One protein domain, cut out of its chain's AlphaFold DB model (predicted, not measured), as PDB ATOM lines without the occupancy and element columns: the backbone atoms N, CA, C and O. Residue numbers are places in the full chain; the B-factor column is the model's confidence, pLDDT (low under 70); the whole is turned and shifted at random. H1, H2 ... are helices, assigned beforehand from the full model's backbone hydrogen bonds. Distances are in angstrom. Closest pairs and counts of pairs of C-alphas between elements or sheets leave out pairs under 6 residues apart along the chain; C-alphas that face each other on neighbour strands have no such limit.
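This is residues 18 to 85 and 157 to 234 of the 250 residues of an uncharacterized protein of alpha proteobacterium U9-1i (UniProt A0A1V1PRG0). One long helix, H3, runs through the core of a four-helix bundle, with H1, H4 and H8 packed round it; H1 runs opposite to the other three. H5 crosses H3 steeply near residues 74 to 79, short H2 packs on H4, and the small helices H6 and H7 lie along the path from H5 to H8. The printed part has 146 residues with eight named helices, H1 to H8 in chain order, and no named strand; the class is all helix. It is compact, with a radius of gyration of the C-alphas of 16.0 A, and its outline is rounded, with spans of 46 by 35 by 32 A.

H3, residues 53 to 80, is the longest helix at 40.5 A, from C-alpha 53 at (22.708, 7.310, 52.871) to C-alpha 80 at (5.230, -16.907, 25.457). H1, residues 20 to 39, spans 28.8 A and begins with C-alpha 20 at (-3.505, -6.548, 29.651). H8, residues 217 to 234, spans 25.1 A and has a kink of 29 degrees near residue 226. H4 is residues 161 to 175, 21.1 A, and H5 is residues 177 to 190, 20.3 A. The shorter helices are H2, residues 42 to 47, H6, residues 194 to 201, and H7, residues 206 to 209.

H3 is the hub, touching H1, H4, H5 and H8. It touches H8 the same way at a shallow tilt of 23 degrees, closest at the C-alphas of Leu 69 and Ile 220, 5.5 A apart. H1 touches H3 opposite ways at a shallow tilt of 21 degrees, closest at the C-alphas of Ile 32 and Cys 66, 6.4 A. With residues 59 to 70 alone H3 touches H4, closest at the C-alphas of Ser 60 and Leu 163, 6.6 A. With residues 74 to 79 alone H3 touches H5 at a steep tilt of 68 degrees, only just short of about perpendicular; the closest C-alphas, of Ala 78 and Met 185, are 4.9 A apart. H2 touches H4, closest at the C-alphas of Pro 42 and Ala 164, 4.4 A. H4 and H8 are apart. H6 and H8 are close but not clearly touching, closest at the C-alphas of Ala 198 and Phe 231, 6.8 A; so are H7 and H8, at those of Phe 208 and Asp 217, 6.2 A. Every O i to N i+4 pair is within hydrogen-bond range in H1 to H6, and 13 of 14 in H8; H7 is too short for such a pair.

Residues 86 to 156 are not printed, and C-alphas 85 and 157 across the cut, 48.3 A apart, are the two farthest apart. Residues 50 to 51 pair with residues 158 to 159, antiparallel. Of the links printed whole, none is long. The mean pLDDT of the printed part is 91.7, and no printed residue is under 70.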
ATOM      1  N   GLN A  18      -5.477  -3.185  23.218       86.12
ATOM      2  CA  GLN A  18      -4.273  -3.358  24.016       86.12
ATOM      3  C   GLN A  18      -4.474  -4.548  24.941       86.12
ATOM      4  O   GLN A  18      -5.412  -4.568  25.744       86.12
ATOM      5  N   THR A  19      -3.573  -5.526  24.869       91.12
ATOM      6  CA  THR A  19      -3.650  -6.663  25.782       91.12
ATOM      7  C   THR A  19      -3.336  -6.201  27.213       91.12
ATOM      8  O   THR A  19      -2.573  -5.244  27.389       91.12
ATOM      9  N   PRO A  20      -3.849  -6.875  28.261       92.56
ATOM     10  CA  PRO A  20      -3.505  -6.548  29.651       92.56
ATOM     11  C   PRO A  20      -1.990  -6.493  29.890       92.56
ATOM     12  O   PRO A  20      -1.481  -5.642  30.618       92.56
ATOM     13  N   LEU A  21      -1.237  -7.354  29.201       91.25
ATOM     14  CA  LEU A  21       0.219  -7.370  29.266       91.25
ATOM     15  C   LEU A  21       0.857  -6.100  28.684       91.25
ATOM     16  O   LEU A  21       1.827  -5.606  29.257       91.25
ATOM     17  N   ASP A  22       0.321  -5.556  27.589       91.75
ATOM     18  CA  ASP A  22       0.810  -4.303  26.995       91.75
ATOM     19  C   ASP A  22       0.579  -3.126  27.948       91.75
ATOM     20  O   ASP A  22       1.482  -2.315  28.159       91.75
ATOM     21  N   GLN A  23      -0.577  -3.094  28.617       92.44
ATOM     22  CA  GLN A  23      -0.878  -2.091  29.644       92.44
ATOM     23  C   GLN A  23       0.116  -2.164  30.812       92.44
ATOM     24  O   GLN A  23       0.608  -1.135  31.279       92.44
ATOM     25  N   LEU A  24       0.488  -3.371  31.253       93.06
ATOM     26  CA  LEU A  24       1.494  -3.555  32.306       93.06
ATOM     27  C   LEU A  24       2.897  -3.114  31.862       93.06
ATOM     28  O   LEU A  24       3.666  -2.592  32.675       93.06
ATOM     29  N   TRP A  25       3.243  -3.278  30.582       94.62
ATOM     30  CA  TRP A  25       4.484  -2.731  30.027       94.62
ATOM     31  C   TRP A  25       4.485  -1.209  29.990       94.62
ATOM     32  O   TRP A  25       5.497  -0.607  30.364       94.62
ATOM     33  N   GLU A  26       3.382  -0.579  29.589       92.19
ATOM     34  CA  GLU A  26       3.262   0.879  29.648       92.19
ATOM     35  C   GLU A  26       3.334   1.382  31.091       92.19
ATOM     36  O   GLU A  26       4.082   2.319  31.379       92.19
ATOM     37  N   ALA A  27       2.675   0.702  32.033       90.56
ATOM     38  CA  ALA A  27       2.785   1.008  33.457       90.56
ATOM     39  C   ALA A  27       4.238   0.899  33.950       90.56
ATOM     40  O   ALA A  27       4.720   1.779  34.665       90.56
ATOM     41  N   ALA A  28       4.979  -0.132  33.530       93.62
ATOM     42  CA  ALA A  28       6.392  -0.283  33.869       93.62
ATOM     43  C   ALA A  28       7.268   0.832  33.274       93.62
ATOM     44  O   ALA A  28       8.146   1.353  33.966       93.62
ATOM     45  N   ARG A  29       7.025   1.237  32.018       94.56
ATOM     46  CA  ARG A  29       7.723   2.368  31.382       94.56
ATOM     47  C   ARG A  29       7.425   3.679  32.090       94.56
ATOM     48  O   ARG A  29       8.361   4.430  32.361       94.56
ATOM     49  N   TYR A  30       6.161   3.929  32.424       92.38
ATOM     50  CA  TYR A  30       5.750   5.102  33.183       92.38
ATOM     51  C   TYR A  30       6.439   5.132  34.544       92.38
ATOM     52  O   TYR A  30       7.020   6.147  34.921       92.38
ATOM     53  N   TYR A  31       6.478   3.990  35.234       91.81
ATOM     54  CA  TYR A  31       7.175   3.875  36.503       91.81
ATOM     55  C   TYR A  31       8.650   4.251  36.325       91.81
ATOM     56  O   TYR A  31       9.086   5.225  36.927       91.81
ATOM     57  N   ILE A  32       9.389   3.599  35.416       93.88
ATOM     58  CA  ILE A  32      10.801   3.917  35.105       93.88
ATOM     59  C   ILE A  32      10.996   5.395  34.725       93.88
ATOM     60  O   ILE A  32      12.006   5.997  35.095       93.88
ATOM     61  N   HIS A  33      10.042   6.004  34.022       94.25
ATOM     62  CA  HIS A  33      10.075   7.430  33.720       94.25
ATOM     63  C   HIS A  33       9.965   8.289  34.990       94.25
ATOM     64  O   HIS A  33      10.739   9.230  35.150       94.25
ATOM     65  N   CYS A  34       9.110   7.931  35.953       94.06
ATOM     66  CA  CYS A  34       9.087   8.589  37.262       94.06
ATOM     67  C   CYS A  34      10.441   8.491  37.988       94.06
ATOM     68  O   CYS A  34      10.852   9.473  38.604       94.06
ATOM     69  N   ALA A  35      11.178   7.372  37.875       93.25
ATOM     70  CA  ALA A  35      12.569   7.281  38.367       93.25
ATOM     71  C   ALA A  35      13.419   8.411  37.819       93.25
ATOM     72  O   ALA A  35      14.165   9.065  38.540       93.25
ATOM     73  N   TYR A  36      13.326   8.555  36.501       94.38
ATOM     74  CA  TYR A  36      14.163   9.430  35.720       94.38
ATOM     75  C   TYR A  36      13.874  10.884  36.084       94.38
ATOM     76  O   TYR A  36      14.793  11.687  36.206       94.38
ATOM     77  N   VAL A  37      12.602  11.218  36.311       94.50
ATOM     78  CA  VAL A  37      12.195  12.548  36.773       94.50
ATOM     79  C   VAL A  37      12.665  12.805  38.210       94.50
ATOM     80  O   VAL A  37      13.220  13.866  38.477       94.50
ATOM     81  N   MET A  38      12.502  11.844  39.127       95.00
ATOM     82  CA  MET A  38      12.839  12.032  40.546       95.00
ATOM     83  C   MET A  38      14.343  12.064  40.828       95.00
ATOM     84  O   MET A  38      14.809  12.904  41.594       95.00
ATOM     85  N   PHE A  39      15.109  11.142  40.242       94.94
ATOM     86  CA  PHE A  39      16.543  10.981  40.517       94.94
ATOM     87  C   PHE A  39      17.429  11.601  39.432       94.94
ATOM     88  O   PHE A  39      18.648  11.662  39.583       94.94
ATOM     89  N   GLY A  40      16.826  12.084  38.345       95.56
ATOM     90  CA  GLY A  40      17.536  12.496  37.146       95.56
ATOM     91  C   GLY A  40      17.885  11.320  36.236       95.56
ATOM     92  O   GLY A  40      17.661  10.144  36.538       95.56
ATOM     93  N   GLY A  41      18.459  11.657  35.083       94.50
ATOM     94  CA  GLY A  41      18.996  10.656  34.174       94.50
ATOM     95  C   GLY A  41      20.214   9.927  34.750       94.50
ATOM     96  O   GLY A  41      20.840  10.403  35.698       94.50
ATOM     97  N   PRO A  42      20.601   8.788  34.150       95.62
ATOM     98  CA  PRO A  42      21.745   8.010  34.613       95.62
ATOM     99  C   PRO A  42      23.048   8.821  34.604       95.62
ATOM    100  O   PRO A  42      23.847   8.664  35.519       95.62
ATOM    101  N   GLN A  43      23.233   9.714  33.624       95.50
ATOM    102  CA  GLN A  43      24.367  10.643  33.560       95.50
ATOM    103  C   GLN A  43      24.406  11.563  34.789       95.50
ATOM    104  O   GLN A  43      25.355  11.504  35.562       95.50
ATOM    105  N   LYS A  44      23.319  12.298  35.056       94.81
ATOM    106  CA  LYS A  44      23.201  13.182  36.227       94.81
ATOM    107  C   LYS A  44      23.427  12.440  37.550       94.81
ATOM    108  O   LYS A  44      24.084  12.948  38.453       94.81
ATOM    109  N   LEU A  45      22.904  11.217  37.667       94.44
ATOM    110  CA  LEU A  45      23.092  10.384  38.857       94.44
ATOM    111  C   LEU A  45      24.552   9.919  39.016       94.44
ATOM    112  O   LEU A  45      25.021   9.734  40.136       94.44
ATOM    113  N   ALA A  46      25.280   9.726  37.913       93.88
ATOM    114  CA  ALA A  46      26.703   9.407  37.933       93.88
ATOM    115  C   ALA A  46      27.570  10.631  38.276       93.88
ATOM    116  O   ALA A  46      28.495  10.490  39.074       93.88
ATOM    117  N   GLU A  47      27.245  11.810  37.737       93.06
ATOM    118  CA  GLU A  47      27.934  13.085  38.006       93.06
ATOM    119  C   GLU A  47      27.903  13.461  39.488       93.06
ATOM    120  O   GLU A  47      28.912  13.897  40.042       93.06
ATOM    121  N   GLN A  48      26.770  13.217  40.161       90.50
ATOM    122  CA  GLN A  48      26.624  13.477  41.597       90.50
ATOM    123  C   GLN A  48      27.701  12.780  42.437       90.50
ATOM    124  O   GLN A  48      27.975  13.245  43.539       90.50
ATOM    125  N   SER A  49      28.333  11.712  41.919       81.56
ATOM    126  CA  SER A  49      29.386  10.873  42.521       81.56
ATOM    127  C   SER A  49      28.974  10.162  43.822       81.56
ATOM    128  O   SER A  49      29.306   8.995  44.043       81.56
ATOM    129  N   TYR A  50      28.154  10.813  44.637       89.50
ATOM    130  CA  TYR A  50      28.009  10.646  46.064       89.50
ATOM    131  C   TYR A  50      26.620  11.128  46.513       89.50
ATOM    132  O   TYR A  50      26.239  12.270  46.273       89.50
ATOM    133  N   LEU A  51      25.865  10.258  47.185       92.12
ATOM    134  CA  LEU A  51      24.553  10.580  47.758       92.12
ATOM    135  C   LEU A  51      24.559  10.362  49.269       92.12
ATOM    136  O   LEU A  51      25.295   9.512  49.791       92.12
ATOM    137  N   SER A  52      23.674  11.080  49.967       91.75
ATOM    138  CA  SER A  52      23.388  10.787  51.369       91.75
ATOM    139  C   SER A  52      22.888   9.345  51.501       91.75
ATOM    140  O   SER A  52      22.221   8.805  50.611       91.75
ATOM    141  N   ARG A  53      23.163   8.692  52.635       90.69
ATOM    142  CA  ARG A  53      22.708   7.310  52.871       90.69
ATOM    143  C   ARG A  53      21.188   7.160  52.733       90.69
ATOM    144  O   ARG A  53      20.715   6.118  52.276       90.69
ATOM    145  N   LYS A  54      20.427   8.187  53.131       92.38
ATOM    146  CA  LYS A  54      18.962   8.215  53.032       92.38
ATOM    147  C   LYS A  54      18.515   8.257  51.569       92.38
ATOM    148  O   LYS A  54      17.686   7.435  51.182       92.38
ATOM    149  N   ASP A  55      19.113   9.128  50.762       93.31
ATOM    150  CA  ASP A  55      18.747   9.301  49.350       93.31
ATOM    151  C   ASP A  55      19.201   8.118  48.503       93.31
ATOM    152  O   ASP A  55      18.432   7.600  47.695       93.31
ATOM    153  N   HIS A  56      20.407   7.602  48.757       93.38
ATOM    154  CA  HIS A  56      20.890   6.380  48.122       93.38
ATOM    155  C   HIS A  56      19.949   5.205  48.412       93.38
ATOM    156  O   HIS A  56      19.603   4.443  47.508       93.38
ATOM    157  N   LYS A  57      19.512   5.039  49.670       92.81
ATOM    158  CA  LYS A  57      18.542   3.997  50.029       92.81
ATOM    159  C   LYS A  57      17.214   4.212  49.306       92.81
ATOM    160  O   LYS A  57      16.693   3.259  48.739       92.81
ATOM    161  N   HIS A  58      16.701   5.439  49.289       93.56
ATOM    162  CA  HIS A  58      15.445   5.763  48.620       93.56
ATOM    163  C   HIS A  58      15.498   5.457  47.115       93.56
ATOM    164  O   HIS A  58      14.633   4.747  46.603       93.56
ATOM    165  N   CYS A  59      16.560   5.894  46.434       94.75
ATOM    166  CA  CYS A  59      16.803   5.598  45.026       94.75
ATOM    167  C   CYS A  59      16.940   4.088  44.781       94.75
ATOM    168  O   CYS A  59      16.268   3.531  43.915       94.75
ATOM    169  N   SER A  60      17.746   3.392  45.587       93.94
ATOM    170  CA  SER A  60      17.940   1.945  45.456       93.94
ATOM    171  C   SER A  60      16.650   1.147  45.656       93.94
ATOM    172  O   SER A  60      16.402   0.210  44.895       93.94
ATOM    173  N   ASP A  61      15.850   1.492  46.667       92.50
ATOM    174  CA  ASP A  61      14.573   0.835  46.958       92.50
ATOM    175  C   ASP A  61      13.598   1.022  45.793       92.50
ATOM    176  O   ASP A  61      12.904   0.083  45.405       92.50
ATOM    177  N   TRP A  62      13.581   2.215  45.202       94.12
ATOM    178  CA  TRP A  62      12.716   2.543  44.079       94.12
ATOM    179  C   TRP A  62      13.155   1.809  42.791       94.12
ATOM    180  O   TRP A  62      12.344   1.135  42.149       94.12
ATOM    181  N   LEU A  63      14.460   1.807  42.469       94.38
ATOM    182  CA  LEU A  63      15.014   1.042  41.339       94.38
ATOM    183  C   LEU A  63      14.792  -0.465  41.496       94.38
ATOM    184  O   LEU A  63      14.496  -1.148  40.518       94.38
ATOM    185  N   TYR A  64      14.885  -0.992  42.720       93.06
ATOM    186  CA  TYR A  64      14.605  -2.400  42.997       93.06
ATOM    187  C   TYR A  64      13.179  -2.797  42.582       93.06
ATOM    188  O   TYR A  64      12.993  -3.865  42.003       93.06
ATOM    189  N   ARG A  65      12.174  -1.941  42.813       92.25
ATOM    190  CA  ARG A  65      10.785  -2.219  42.395       92.25
ATOM    191  C   ARG A  65      10.624  -2.220  40.885       92.25
ATOM    192  O   ARG A  65       9.982  -3.124  40.359       92.25
ATOM    193  N   CYS A  66      11.257  -1.273  40.194       94.56
ATOM    194  CA  CYS A  66      11.314  -1.288  38.732       94.56
ATOM    195  C   CYS A  66      11.924  -2.582  38.200       94.56
ATOM    196  O   CYS A  66      11.384  -3.192  37.282       94.56
ATOM    197  N   GLU A  67      13.047  -3.009  38.776       95.12
ATOM    198  CA  GLU A  67      13.705  -4.248  38.373       95.12
ATOM    199  C   GLU A  67      12.817  -5.466  38.623       95.12
ATOM    200  O   GLU A  67      12.692  -6.310  37.744       95.12
ATOM    201  N   GLU A  68      12.171  -5.551  39.784       93.38
ATOM    202  CA  GLU A  68      11.254  -6.642  40.120       93.38
ATOM    203  C   GLU A  68      10.047  -6.714  39.175       93.38
ATOM    204  O   GLU A  68       9.673  -7.811  38.748       93.38
ATOM    205  N   LEU A  69       9.466  -5.566  38.823       94.50
ATOM    206  CA  LEU A  69       8.371  -5.469  37.859       94.50
ATOM    207  C   LEU A  69       8.830  -5.932  36.469       94.50
ATOM    208  O   LEU A  69       8.251  -6.845  35.880       94.50
ATOM    209  N   MET A  70       9.947  -5.379  35.988       95.69
ATOM    210  CA  MET A  70      10.532  -5.709  34.686       95.69
ATOM    211  C   MET A  70      10.945  -7.180  34.580       95.69
ATOM    212  O   MET A  70      10.697  -7.807  33.554       95.69
ATOM    213  N   ARG A  71      11.546  -7.770  35.623       95.31
ATOM    214  CA  ARG A  71      11.927  -9.196  35.631       95.31
ATOM    215  C   ARG A  71      10.716 -10.093  35.391       95.31
ATOM    216  O   ARG A  71      10.817 -11.029  34.600       95.31
ATOM    217  N   ARG A  72       9.584  -9.805  36.042       95.50
ATOM    218  CA  ARG A  72       8.348 -10.584  35.885       95.50
ATOM    219  C   ARG A  72       7.757 -10.423  34.488       95.50
ATOM    220  O   ARG A  72       7.484 -11.432  33.850       95.50
ATOM    221  N   LEU A  73       7.670  -9.198  33.970       96.25
ATOM    222  CA  LEU A  73       7.188  -8.943  32.605       96.25
ATOM    223  C   LEU A  73       8.049  -9.626  31.536       96.25
ATOM    224  O   LEU A  73       7.533 -10.306  30.645       96.25
ATOM    225  N   ILE A  74       9.377  -9.519  31.656       96.31
ATOM    226  CA  ILE A  74      10.323 -10.196  30.760       96.31
ATOM    227  C   ILE A  74      10.148 -11.716  30.848       96.31
ATOM    228  O   ILE A  74      10.227 -12.392  29.820       96.31
ATOM    229  N   PHE A  75       9.902 -12.258  32.044       96.00
ATOM    230  CA  PHE A  75       9.656 -13.684  32.242       96.00
ATOM    231  C   PHE A  75       8.345 -14.142  31.592       96.00
ATOM    232  O   PHE A  75       8.381 -15.121  30.852       96.00
ATOM    233  N   ILE A  76       7.237 -13.407  31.753       95.12
ATOM    234  CA  ILE A  76       5.964 -13.692  31.058       95.12
ATOM    235  C   ILE A  76       6.185 -13.734  29.542       95.12
ATOM    236  O   ILE A  76       5.825 -14.710  28.884       95.12
ATOM    237  N   HIS A  77       6.857 -12.724  28.980       95.19
ATOM    238  CA  HIS A  77       7.207 -12.720  27.557       95.19
ATOM    239  C   HIS A  77       8.076 -13.922  27.175       95.19
ATOM    240  O   HIS A  77       7.842 -14.554  26.147       95.19
ATOM    241  N   ALA A  78       9.072 -14.269  27.992       95.19
ATOM    242  CA  ALA A  78       9.964 -15.387  27.703       95.19
ATOM    243  C   ALA A  78       9.216 -16.728  27.680       95.19
ATOM    244  O   ALA A  78       9.536 -17.569  26.844       95.19
ATOM    245  N   LEU A  79       8.204 -16.908  28.536       94.56
ATOM    246  CA  LEU A  79       7.324 -18.077  28.496       94.56
ATOM    247  C   LEU A  79       6.507 -18.127  27.198       94.56
ATOM    248  O   LEU A  79       6.426 -19.187  26.576       94.56
ATOM    249  N   ARG A  80       5.976 -16.986  26.729       93.44
ATOM    250  CA  ARG A  80       5.230 -16.907  25.457       93.44
ATOM    251  C   ARG A  80       6.083 -17.274  24.244       93.44
ATOM    252  O   ARG A  80       5.565 -17.864  23.303       93.44
ATOM    253  N   PHE A  81       7.378 -16.961  24.267       93.00
ATOM    254  CA  PHE A  81       8.312 -17.296  23.187       93.00
ATOM    255  C   PHE A  81       9.038 -18.631  23.382       93.00
ATOM    256  O   PHE A  81       9.801 -19.031  22.509       93.00
ATOM    257  N   PHE A  82       8.791 -19.356  24.477       91.38
ATOM    258  CA  PHE A  82       9.556 -20.556  24.836       91.38
ATOM    259  C   PHE A  82       9.545 -21.655  23.759       91.38
ATOM    260  O   PHE A  82      10.488 -22.441  23.669       91.38
ATOM    261  N   TRP A  83       8.505 -21.669  22.921       88.88
ATOM    262  CA  TRP A  83       8.333 -22.580  21.788       88.88
ATOM    263  C   TRP A  83       9.328 -22.351  20.643       88.88
ATOM    264  O   TRP A  83       9.541 -23.250  19.832       88.88
ATOM    265  N   ILE A  84       9.934 -21.164  20.556       92.00
ATOM    266  CA  ILE A  84      10.901 -20.842  19.509       92.00
ATOM    267  C   ILE A  84      12.174 -21.641  19.778       92.00
ATOM    268  O   ILE A  84      12.932 -21.354  20.711       92.00
ATOM    269  N   ALA A  85      12.420 -22.649  18.943       87.62
ATOM    270  CA  ALA A  85      13.636 -23.439  18.998       87.62
ATOM    271  C   ALA A  85      14.844 -22.535  18.732       87.62
ATOM    272  O   ALA A  85      15.021 -22.005  17.635       87.62
ATOM    273  N   VAL A 157      29.160   8.514  52.829       78.44
ATOM    274  CA  VAL A 157      28.727   8.897  51.493       78.44
ATOM    275  C   VAL A 157      28.852   7.680  50.575       78.44
ATOM    276  O   VAL A 157      29.892   7.022  50.544       78.44
ATOM    277  N   LEU A 158      27.783   7.338  49.852       85.06
ATOM    278  CA  LEU A 158      27.731   6.129  49.020       85.06
ATOM    279  C   LEU A 158      27.895   6.468  47.534       85.06
ATOM    280  O   LEU A 158      27.319   7.438  47.046       85.06
ATOM    281  N   CYS A 159      28.662   5.642  46.819       87.06
ATOM    282  CA  CYS A 159      28.960   5.818  45.396       87.06
ATOM    283  C   CYS A 159      27.722   5.587  44.513       87.06
ATOM    284  O   CYS A 159      27.096   4.527  44.563       87.06
ATOM    285  N   CYS A 160      27.400   6.556  43.652       91.88
ATOM    286  CA  CYS A 160      26.165   6.548  42.852       91.88
ATOM    287  C   CYS A 160      26.271   5.782  41.530       91.88
ATOM    288  O   CYS A 160      25.259   5.478  40.894       91.88
ATOM    289  N   THR A 161      27.487   5.413  41.124       90.88
ATOM    290  CA  THR A 161      27.744   4.786  39.820       90.88
ATOM    291  C   THR A 161      26.996   3.458  39.654       90.88
ATOM    292  O   THR A 161      26.524   3.137  38.562       90.88
ATOM    293  N   ALA A 162      26.808   2.698  40.740       91.75
ATOM    294  CA  ALA A 162      26.013   1.472  40.730       91.75
ATOM    295  C   ALA A 162      24.524   1.745  40.451       91.75
ATOM    296  O   ALA A 162      23.914   1.037  39.648       91.75
ATOM    297  N   LEU A 163      23.941   2.778  41.069       95.19
ATOM    298  CA  LEU A 163      22.543   3.166  40.849       95.19
ATOM    299  C   LEU A 163      22.332   3.695  39.426       95.19
ATOM    300  O   LEU A 163      21.395   3.271  38.752       95.19
ATOM    301  N   ALA A 164      23.256   4.523  38.932       95.81
ATOM    302  CA  ALA A 164      23.237   5.033  37.563       95.81
ATOM    303  C   ALA A 164      23.251   3.898  36.527       95.81
ATOM    304  O   ALA A 164      22.436   3.875  35.603       95.81
ATOM    305  N   ARG A 165      24.122   2.897  36.711       94.44
ATOM    306  CA  ARG A 165      24.181   1.715  35.834       94.44
ATOM    307  C   ARG A 165      22.902   0.884  35.879       94.44
ATOM    308  O   ARG A 165      22.476   0.390  34.836       94.44
ATOM    309  N   ARG A 166      22.290   0.723  37.056       95.38
ATOM    310  CA  ARG A 166      21.010   0.010  37.214       95.38
ATOM    311  C   ARG A 166      19.876   0.736  36.491       95.38
ATOM    312  O   ARG A 166      19.145   0.102  35.733       95.38
ATOM    313  N   LEU A 167      19.779   2.057  36.650       96.19
ATOM    314  CA  LEU A 167      18.787   2.879  35.951       96.19
ATOM    315  C   LEU A 167      18.968   2.821  34.425       96.19
ATOM    316  O   LEU A 167      17.997   2.631  33.695       96.19
ATOM    317  N   GLU A 168      20.205   2.896  33.926       95.94
ATOM    318  CA  GLU A 168      20.476   2.753  32.490       95.94
ATOM    319  C   GLU A 168      20.159   1.337  31.977       95.94
ATOM    320  O   GLU A 168      19.601   1.183  30.890       95.94
ATOM    321  N   ALA A 169      20.447   0.288  32.759       95.88
ATOM    322  CA  ALA A 169      20.065  -1.084  32.415       95.88
ATOM    323  C   ALA A 169      18.543  -1.233  32.269       95.88
ATOM    324  O   ALA A 169      18.076  -1.829  31.298       95.88
ATOM    325  N   LEU A 170      17.784  -0.670  33.216       96.06
ATOM    326  CA  LEU A 170      16.322  -0.635  33.194       96.06
ATOM    327  C   LEU A 170      15.792   0.097  31.965       96.06
ATOM    328  O   LEU A 170      14.955  -0.445  31.248       96.06
ATOM    329  N   ARG A 171      16.324   1.289  31.678       95.44
ATOM    330  CA  ARG A 171      15.935   2.082  30.507       95.44
ATOM    331  C   ARG A 171      16.148   1.303  29.209       95.44
ATOM    332  O   ARG A 171      15.251   1.237  28.373       95.44
ATOM    333  N   ARG A 172      17.310   0.659  29.042       95.00
ATOM    334  CA  ARG A 172      17.596  -0.168  27.856       95.00
ATOM    335  C   ARG A 172      16.676  -1.383  27.758       95.00
ATOM    336  O   ARG A 172      16.262  -1.727  26.654       95.00
ATOM    337  N   ALA A 173      16.362  -2.017  28.887       95.50
ATOM    338  CA  ALA A 173      15.434  -3.140  28.929       95.50
ATOM    339  C   ALA A 173      14.005  -2.721  28.553       95.50
ATOM    340  O   ALA A 173      13.340  -3.452  27.829       95.50
ATOM    341  N   ALA A 174      13.559  -1.542  28.990       94.69
ATOM    342  CA  ALA A 174      12.238  -1.001  28.672       94.69
ATOM    343  C   ALA A 174      12.099  -0.570  27.203       94.69
ATOM    344  O   ALA A 174      11.034  -0.746  26.615       94.69
ATOM    345  N   LEU A 175      13.175  -0.043  26.602       92.75
ATOM    346  CA  LEU A 175      13.211   0.336  25.184       92.75
ATOM    347  C   LEU A 175      13.313  -0.872  24.246       92.75
ATOM    348  O   LEU A 175      12.755  -0.848  23.157       92.75
ATOM    349  N   ASN A 176      14.030  -1.924  24.651       94.81
ATOM    350  CA  ASN A 176      14.259  -3.118  23.832       94.81
ATOM    351  C   ASN A 176      13.900  -4.402  24.600       94.81
ATOM    352  O   ASN A 176      14.785  -5.234  24.849       94.81
ATOM    353  N   PRO A 177      12.618  -4.601  24.966       94.44
ATOM    354  CA  PRO A 177      12.200  -5.719  25.812       94.44
ATOM    355  C   PRO A 177      12.503  -7.069  25.160       94.44
ATOM    356  O   PRO A 177      13.027  -7.972  25.813       94.44
ATOM    357  N   LEU A 178      12.305  -7.175  23.840       94.19
ATOM    358  CA  LEU A 178      12.519  -8.409  23.086       94.19
ATOM    359  C   LEU A 178      13.954  -8.941  23.217       94.19
ATOM    360  O   LEU A 178      14.157 -10.143  23.375       94.19
ATOM    361  N   HIS A 179      14.966  -8.069  23.214       93.81
ATOM    362  CA  HIS A 179      16.359  -8.503  23.346       93.81
ATOM    363  C   HIS A 179      16.611  -9.198  24.695       93.81
ATOM    364  O   HIS A 179      17.237 -10.263  24.758       93.81
ATOM    365  N   VAL A 180      16.099  -8.617  25.783       94.06
ATOM    366  CA  VAL A 180      16.248  -9.166  27.139       94.06
ATOM    367  C   VAL A 180      15.413 -10.435  27.313       94.06
ATOM    368  O   VAL A 180      15.905 -11.409  27.885       94.06
ATOM    369  N   THR A 181      14.206 -10.463  26.744       94.81
ATOM    370  CA  THR A 181      13.330 -11.638  26.674       94.81
ATOM    371  C   THR A 181      14.011 -12.809  25.976       94.81
ATOM    372  O   THR A 181      14.106 -13.888  26.554       94.81
ATOM    373  N   MET A 182      14.561 -12.611  24.775       94.19
ATOM    374  CA  MET A 182      15.231 -13.682  24.026       94.19
ATOM    375  C   MET A 182      16.473 -14.199  24.754       94.19
ATOM    376  O   MET A 182      16.796 -15.387  24.682       94.19
ATOM    377  N   ARG A 183      17.181 -13.322  25.478       92.88
ATOM    378  CA  ARG A 183      18.291 -13.728  26.344       92.88
ATOM    379  C   ARG A 183      17.803 -14.592  27.508       92.88
ATOM    380  O   ARG A 183      18.414 -15.629  27.758       92.88
ATOM    381  N   LEU A 184      16.732 -14.193  28.199       93.06
ATOM    382  CA  LEU A 184      16.149 -14.974  29.291       93.06
ATOM    383  C   LEU A 184      15.640 -16.327  28.794       93.06
ATOM    384  O   LEU A 184      15.981 -17.353  29.364       93.06
ATOM    385  N   MET A 185      14.890 -16.336  27.698       93.62
ATOM    386  CA  MET A 185      14.354 -17.544  27.081       93.62
ATOM    387  C   MET A 185      15.461 -18.561  26.774       93.62
ATOM    388  O   MET A 185      15.344 -19.724  27.147       93.62
ATOM    389  N   ARG A 186      16.595 -18.124  26.200       91.06
ATOM    390  CA  ARG A 186      17.772 -18.993  25.994       91.06
ATOM    391  C   ARG A 186      18.327 -19.568  27.296       91.06
ATOM    392  O   ARG A 186      18.831 -20.687  27.295       91.06
ATOM    393  N   ILE A 187      18.302 -18.798  28.384       89.62
ATOM    394  CA  ILE A 187      18.729 -19.275  29.705       89.62
ATOM    395  C   ILE A 187      17.736 -20.322  30.220       89.62
ATOM    396  O   ILE A 187      18.174 -21.368  30.689       89.62
ATOM    397  N   LEU A 188      16.430 -20.076  30.091       90.69
ATOM    398  CA  LEU A 188      15.380 -21.003  30.516       90.69
ATOM    399  C   LEU A 188      15.418 -22.310  29.718       90.69
ATOM    400  O   LEU A 188      15.376 -23.369  30.316       90.69
ATOM    401  N   GLN A 189      15.604 -22.273  28.397       89.81
ATOM    402  CA  GLN A 189      15.719 -23.491  27.579       89.81
ATOM    403  C   GLN A 189      16.934 -24.358  27.949       89.81
ATOM    404  O   GLN A 189      16.932 -25.562  27.720       89.81
ATOM    405  N   ARG A 190      17.988 -23.760  28.521       88.00
ATOM    406  CA  ARG A 190      19.164 -24.498  29.016       88.00
ATOM    407  C   ARG A 190      18.988 -25.021  30.434       88.00
ATOM    408  O   ARG A 190      19.699 -25.942  30.823       88.00
ATOM    409  N   ARG A 191      18.124 -24.394  31.233       83.44
ATOM    410  CA  ARG A 191      17.943 -24.720  32.646       83.44
ATOM    411  C   ARG A 191      16.656 -25.513  32.834       83.44
ATOM    412  O   ARG A 191      15.579 -25.041  32.511       83.44
ATOM    413  N   GLN A 192      16.730 -26.659  33.496       76.44
ATOM    414  CA  GLN A 192      15.537 -27.444  33.841       76.44
ATOM    415  C   GLN A 192      14.772 -26.894  35.068       76.44
ATOM    416  O   GLN A 192      13.955 -27.590  35.655       76.44
ATOM    417  N   ASN A 193      15.014 -25.643  35.485       86.25
ATOM    418  CA  ASN A 193      14.458 -25.059  36.713       86.25
ATOM    419  C   ASN A 193      13.398 -23.967  36.475       86.25
ATOM    420  O   ASN A 193      13.189 -23.107  37.335       86.25
ATOM    421  N   VAL A 194      12.725 -23.992  35.321       89.81
ATOM    422  CA  VAL A 194      11.712 -22.986  34.948       89.81
ATOM    423  C   VAL A 194      10.591 -22.908  35.988       89.81
ATOM    424  O   VAL A 194      10.226 -21.807  36.392       89.81
ATOM    425  N   ALA A 195      10.118 -24.050  36.497       88.69
ATOM    426  CA  ALA A 195       9.080 -24.092  37.527       88.69
ATOM    427  C   ALA A 195       9.515 -23.405  38.832       88.69
ATOM    428  O   ALA A 195       8.780 -22.585  39.377       88.69
ATOM    429  N   ALA A 196      10.740 -23.664  39.298       89.62
ATOM    430  CA  ALA A 196      11.275 -23.014  40.494       89.62
ATOM    431  C   ALA A 196      11.377 -21.489  40.315       89.62
ATOM    432  O   ALA A 196      11.061 -20.735  41.235       89.62
ATOM    433  N   LEU A 197      11.782 -21.023  39.127       89.12
ATOM    434  CA  LEU A 197      11.818 -19.594  38.807       89.12
ATOM    435  C   LEU A 197      10.419 -18.979  38.740       89.12
ATOM    436  O   LEU A 197      10.217 -17.905  39.303       89.12
ATOM    437  N   ALA A 198       9.458 -19.660  38.117       88.50
ATOM    438  CA  ALA A 198       8.078 -19.200  38.046       88.50
ATOM    439  C   ALA A 198       7.453 -19.080  39.437       88.50
ATOM    440  O   ALA A 198       6.943 -18.017  39.777       88.50
ATOM    441  N   HIS A 199       7.588 -20.109  40.282       87.88
ATOM    442  CA  HIS A 199       7.136 -20.052  41.674       87.88
ATOM    443  C   HIS A 199       7.754 -18.875  42.414       87.88
ATOM    444  O   HIS A 199       7.066 -18.177  43.148       87.88
ATOM    445  N   LYS A 200       9.046 -18.626  42.206       89.19
ATOM    446  CA  LYS A 200       9.752 -17.525  42.853       89.19
ATOM    447  C   LYS A 200       9.267 -16.151  42.380       89.19
ATOM    448  O   LYS A 200       9.170 -15.237  43.191       89.19
ATOM    449  N   LEU A 201       8.971 -15.996  41.092       89.44
ATOM    450  CA  LEU A 201       8.480 -14.742  40.513       89.44
ATOM    451  C   LEU A 201       6.990 -14.506  40.796       89.44
ATOM    452  O   LEU A 201       6.582 -13.358  40.946       89.44
ATOM    453  N   ALA A 202       6.203 -15.567  40.960       89.38
ATOM    454  CA  ALA A 202       4.807 -15.496  41.386       89.38
ATOM    455  C   ALA A 202       4.649 -15.092  42.861       89.38
ATOM    456  O   ALA A 202       3.553 -14.780  43.315       89.38
ATOM    457  N   GLN A 203       5.737 -15.079  43.637       87.94
ATOM    458  CA  GLN A 203       5.693 -14.603  45.009       87.94
ATOM    459  C   GLN A 203       5.579 -13.070  45.060       87.94
ATOM    460  O   GLN A 203       6.414 -12.372  44.465       87.94
ATOM    461  N   PRO A 204       4.609 -12.536  45.832       88.50
ATOM    462  CA  PRO A 204       4.560 -11.114  46.137       88.50
ATOM    463  C   PRO A 204       5.827 -10.664  46.857       88.50
ATOM    464  O   PRO A 204       6.478 -11.444  47.562       88.50
ATOM    465  N   THR A 205       6.150  -9.383  46.722       87.25
ATOM    466  CA  THR A 205       7.313  -8.805  47.392       87.25
ATOM    467  C   THR A 205       7.171  -8.867  48.917       87.25
ATOM    468  O   THR A 205       6.070  -8.882  49.479       87.25
ATOM    469  N   ARG A 206       8.305  -8.871  49.629       86.00
ATOM    470  CA  ARG A 206       8.315  -8.918  51.102       86.00
ATOM    471  C   ARG A 206       7.548  -7.754  51.741       86.00
ATOM    472  O   ARG A 206       6.877  -7.957  52.747       86.00
ATOM    473  N   SER A 207       7.646  -6.551  51.173       84.12
ATOM    474  CA  SER A 207       6.936  -5.361  51.671       84.12
ATOM    475  C   SER A 207       5.424  -5.496  51.548       84.12
ATOM    476  O   SER A 207       4.717  -5.167  52.498       84.12
ATOM    477  N   PHE A 208       4.947  -6.052  50.430       86.31
ATOM    478  CA  PHE A 208       3.532  -6.340  50.235       86.31
ATOM    479  C   PHE A 208       3.024  -7.341  51.282       86.31
ATOM    480  O   PHE A 208       2.048  -7.070  51.977       86.31
ATOM    481  N   ARG A 209       3.747  -8.452  51.494       86.00
ATOM    482  CA  ARG A 209       3.399  -9.452  52.525       86.00
ATOM    483  C   ARG A 209       3.370  -8.876  53.940       86.00
ATOM    484  O   ARG A 209       2.521  -9.251  54.738       86.00
ATOM    485  N   ALA A 210       4.285  -7.960  54.243       88.25
ATOM    486  CA  ALA A 210       4.359  -7.289  55.537       88.25
ATOM    487  C   ALA A 210       3.302  -6.181  55.722       88.25
ATOM    488  O   ALA A 210       3.379  -5.450  56.706       88.25
ATOM    489  N   LYS A 211       2.359  -6.011  54.780       88.50
ATOM    490  CA  LYS A 211       1.358  -4.926  54.761       88.50
ATOM    491  C   LYS A 211       1.974  -3.518  54.831       88.50
ATOM    492  O   LYS A 211       1.308  -2.560  55.202       88.50
ATOM    493  N   ASN A 212       3.245  -3.381  54.446       89.69
ATOM    494  CA  ASN A 212       3.961  -2.110  54.331       89.69
ATOM    495  C   ASN A 212       4.151  -1.811  52.846       89.69
ATOM    496  O   ASN A 212       5.275  -1.832  52.334       89.69
ATOM    497  N   THR A 213       3.025  -1.642  52.152       87.19
ATOM    498  CA  THR A 213       2.981  -1.465  50.703       87.19
ATOM    499  C   THR A 213       3.829  -0.265  50.301       87.19
ATOM    500  O   THR A 213       3.723   0.833  50.848       87.19
ATOM    501  N   LYS A 214       4.744  -0.498  49.361       87.38
ATOM    502  CA  LYS A 214       5.535   0.557  48.736       87.38
ATOM    503  C   LYS A 214       4.940   0.901  47.373       87.38
ATOM    504  O   LYS A 214       4.273   0.056  46.770       87.38
ATOM    505  N   PRO A 215       5.206   2.111  46.853       84.00
ATOM    506  CA  PRO A 215       4.928   2.414  45.458       84.00
ATOM    507  C   PRO A 215       5.475   1.297  44.552       84.00
ATOM    508  O   PRO A 215       6.572   0.788  44.783       84.00
ATOM    509  N   GLY A 216       4.681   0.885  43.563       84.19
ATOM    510  CA  GLY A 216       5.018  -0.206  42.645       84.19
ATOM    511  C   GLY A 216       4.672  -1.619  43.137       84.19
ATOM    512  O   GLY A 216       4.618  -2.525  42.315       84.19
ATOM    513  N   ASP A 217       4.376  -1.836  44.428       88.00
ATOM    514  CA  ASP A 217       3.982  -3.174  44.907       88.00
ATOM    515  C   ASP A 217       2.642  -3.640  44.319       88.00
ATOM    516  O   ASP A 217       2.501  -4.823  44.034       88.00
ATOM    517  N   LEU A 218       1.692  -2.725  44.095       88.00
ATOM    518  CA  LEU A 218       0.405  -3.048  43.464       88.00
ATOM    519  C   LEU A 218       0.590  -3.485  42.006       88.00
ATOM    520  O   LEU A 218       0.153  -4.570  41.648       88.00
ATOM    521  N   ALA A 219       1.368  -2.733  41.221       87.62
ATOM    522  CA  ALA A 219       1.699  -3.122  39.849       87.62
ATOM    523  C   ALA A 219       2.386  -4.499  39.789       87.62
ATOM    524  O   ALA A 219       2.159  -5.275  38.868       87.62
ATOM    525  N   ILE A 220       3.214  -4.840  40.785       88.94
ATOM    526  CA  ILE A 220       3.819  -6.176  40.869       88.94
ATOM    527  C   ILE A 220       2.756  -7.258  41.118       88.94
ATOM    528  O   ILE A 220       2.881  -8.347  40.564       88.94
ATOM    529  N   VAL A 221       1.733  -6.985  41.930       90.00
ATOM    530  CA  VAL A 221       0.612  -7.913  42.152       90.00
ATOM    531  C   VAL A 221      -0.191  -8.120  40.871       90.00
ATOM    532  O   VAL A 221      -0.478  -9.267  40.537       90.00
ATOM    533  N   ASP A 222      -0.454  -7.056  40.114       90.00
ATOM    534  CA  ASP A 222      -1.157  -7.152  38.829       90.00
ATOM    535  C   ASP A 222      -0.359  -8.006  37.830       90.00
ATOM    536  O   ASP A 222      -0.892  -8.918  37.201       90.00
ATOM    537  N   VAL A 223       0.966  -7.820  37.765       91.19
ATOM    538  CA  VAL A 223       1.833  -8.687  36.950       91.19
ATOM    539  C   VAL A 223       1.825 -10.141  37.440       91.19
ATOM    540  O   VAL A 223       1.927 -11.057  36.628       91.19
ATOM    541  N   ILE A 224       1.718 -10.392  38.749       91.19
ATOM    542  CA  ILE A 224       1.606 -11.762  39.282       91.19
ATOM    543  C   ILE A 224       0.297 -12.421  38.824       91.19
ATOM    544  O   ILE A 224       0.314 -13.613  38.504       91.19
ATOM    545  N   ALA A 225      -0.801 -11.662  38.755       92.81
ATOM    546  CA  ALA A 225      -2.083 -12.160  38.266       92.81
ATOM    547  C   ALA A 225      -1.993 -12.636  36.806       92.81
ATOM    548  O   ALA A 225      -2.531 -13.691  36.489       92.81
ATOM    549  N   GLU A 226      -1.227 -11.941  35.959       93.88
ATOM    550  CA  GLU A 226      -0.952 -12.355  34.571       93.88
ATOM    551  C   GLU A 226       0.105 -13.469  34.459       93.88
ATOM    552  O   GLU A 226       0.093 -14.295  33.542       93.88
ATOM    553  N   LEU A 227       1.043 -13.526  35.407       91.81
ATOM    554  CA  LEU A 227       2.115 -14.519  35.409       91.81
ATOM    555  C   LEU A 227       1.597 -15.940  35.648       91.81
ATOM    556  O   LEU A 227       2.097 -16.877  35.023       91.81
ATOM    557  N   LEU A 228       0.643 -16.117  36.564       92.12
ATOM    558  CA  LEU A 228       0.147 -17.442  36.940       92.12
ATOM    559  C   LEU A 228      -0.518 -18.181  35.758       92.12
ATOM    560  O   LEU A 228      -0.084 -19.300  35.477       92.12
ATOM    561  N   PRO A 229      -1.465 -17.583  35.004       93.56
ATOM    562  CA  PRO A 229      -2.024 -18.200  33.802       93.56
ATOM    563  C   PRO A 229      -0.967 -18.486  32.731       93.56
ATOM    564  O   PRO A 229      -0.956 -19.569  32.148       93.56
ATOM    565  N   ALA A 230      -0.041 -17.550  32.493       90.75
ATOM    566  CA  ALA A 230       1.023 -17.734  31.506       90.75
ATOM    567  C   ALA A 230       1.949 -18.908  31.864       90.75
ATOM    568  O   ALA A 230       2.371 -19.673  30.992       90.75
ATOM    569  N   PHE A 231       2.260 -19.067  33.153       92.19
ATOM    570  CA  PHE A 231       3.042 -20.191  33.645       92.19
ATOM    571  C   PHE A 231       2.275 -21.512  33.571       92.19
ATOM    572  O   PHE A 231       2.857 -22.515  33.161       92.19
ATOM    573  N   GLU A 232       0.985 -21.521  33.900       92.94
ATOM    574  CA  GLU A 232       0.148 -22.717  33.795       92.94
ATOM    575  C   GLU A 232       0.051 -23.211  32.345       92.94
ATOM    576  O   GLU A 232       0.285 -24.387  32.073       92.94
ATOM    577  N   ALA A 233      -0.177 -22.299  31.396       90.75
ATOM    578  CA  ALA A 233      -0.189 -22.613  29.969       90.75
ATOM    579  C   ALA A 233       1.161 -23.173  29.485       90.75
ATOM    580  O   ALA A 233       1.213 -24.110  28.685       90.75
ATOM    581  N   TRP A 234       2.276 -22.627  29.986       92.69
ATOM    582  CA  TRP A 234       3.603 -23.182  29.715       92.69
ATOM    583  C   TRP A 234       3.757 -24.591  30.305       92.69
ATOM    584  O   TRP A 234       4.250 -25.486  29.620       92.69
TER     585      TRP A 234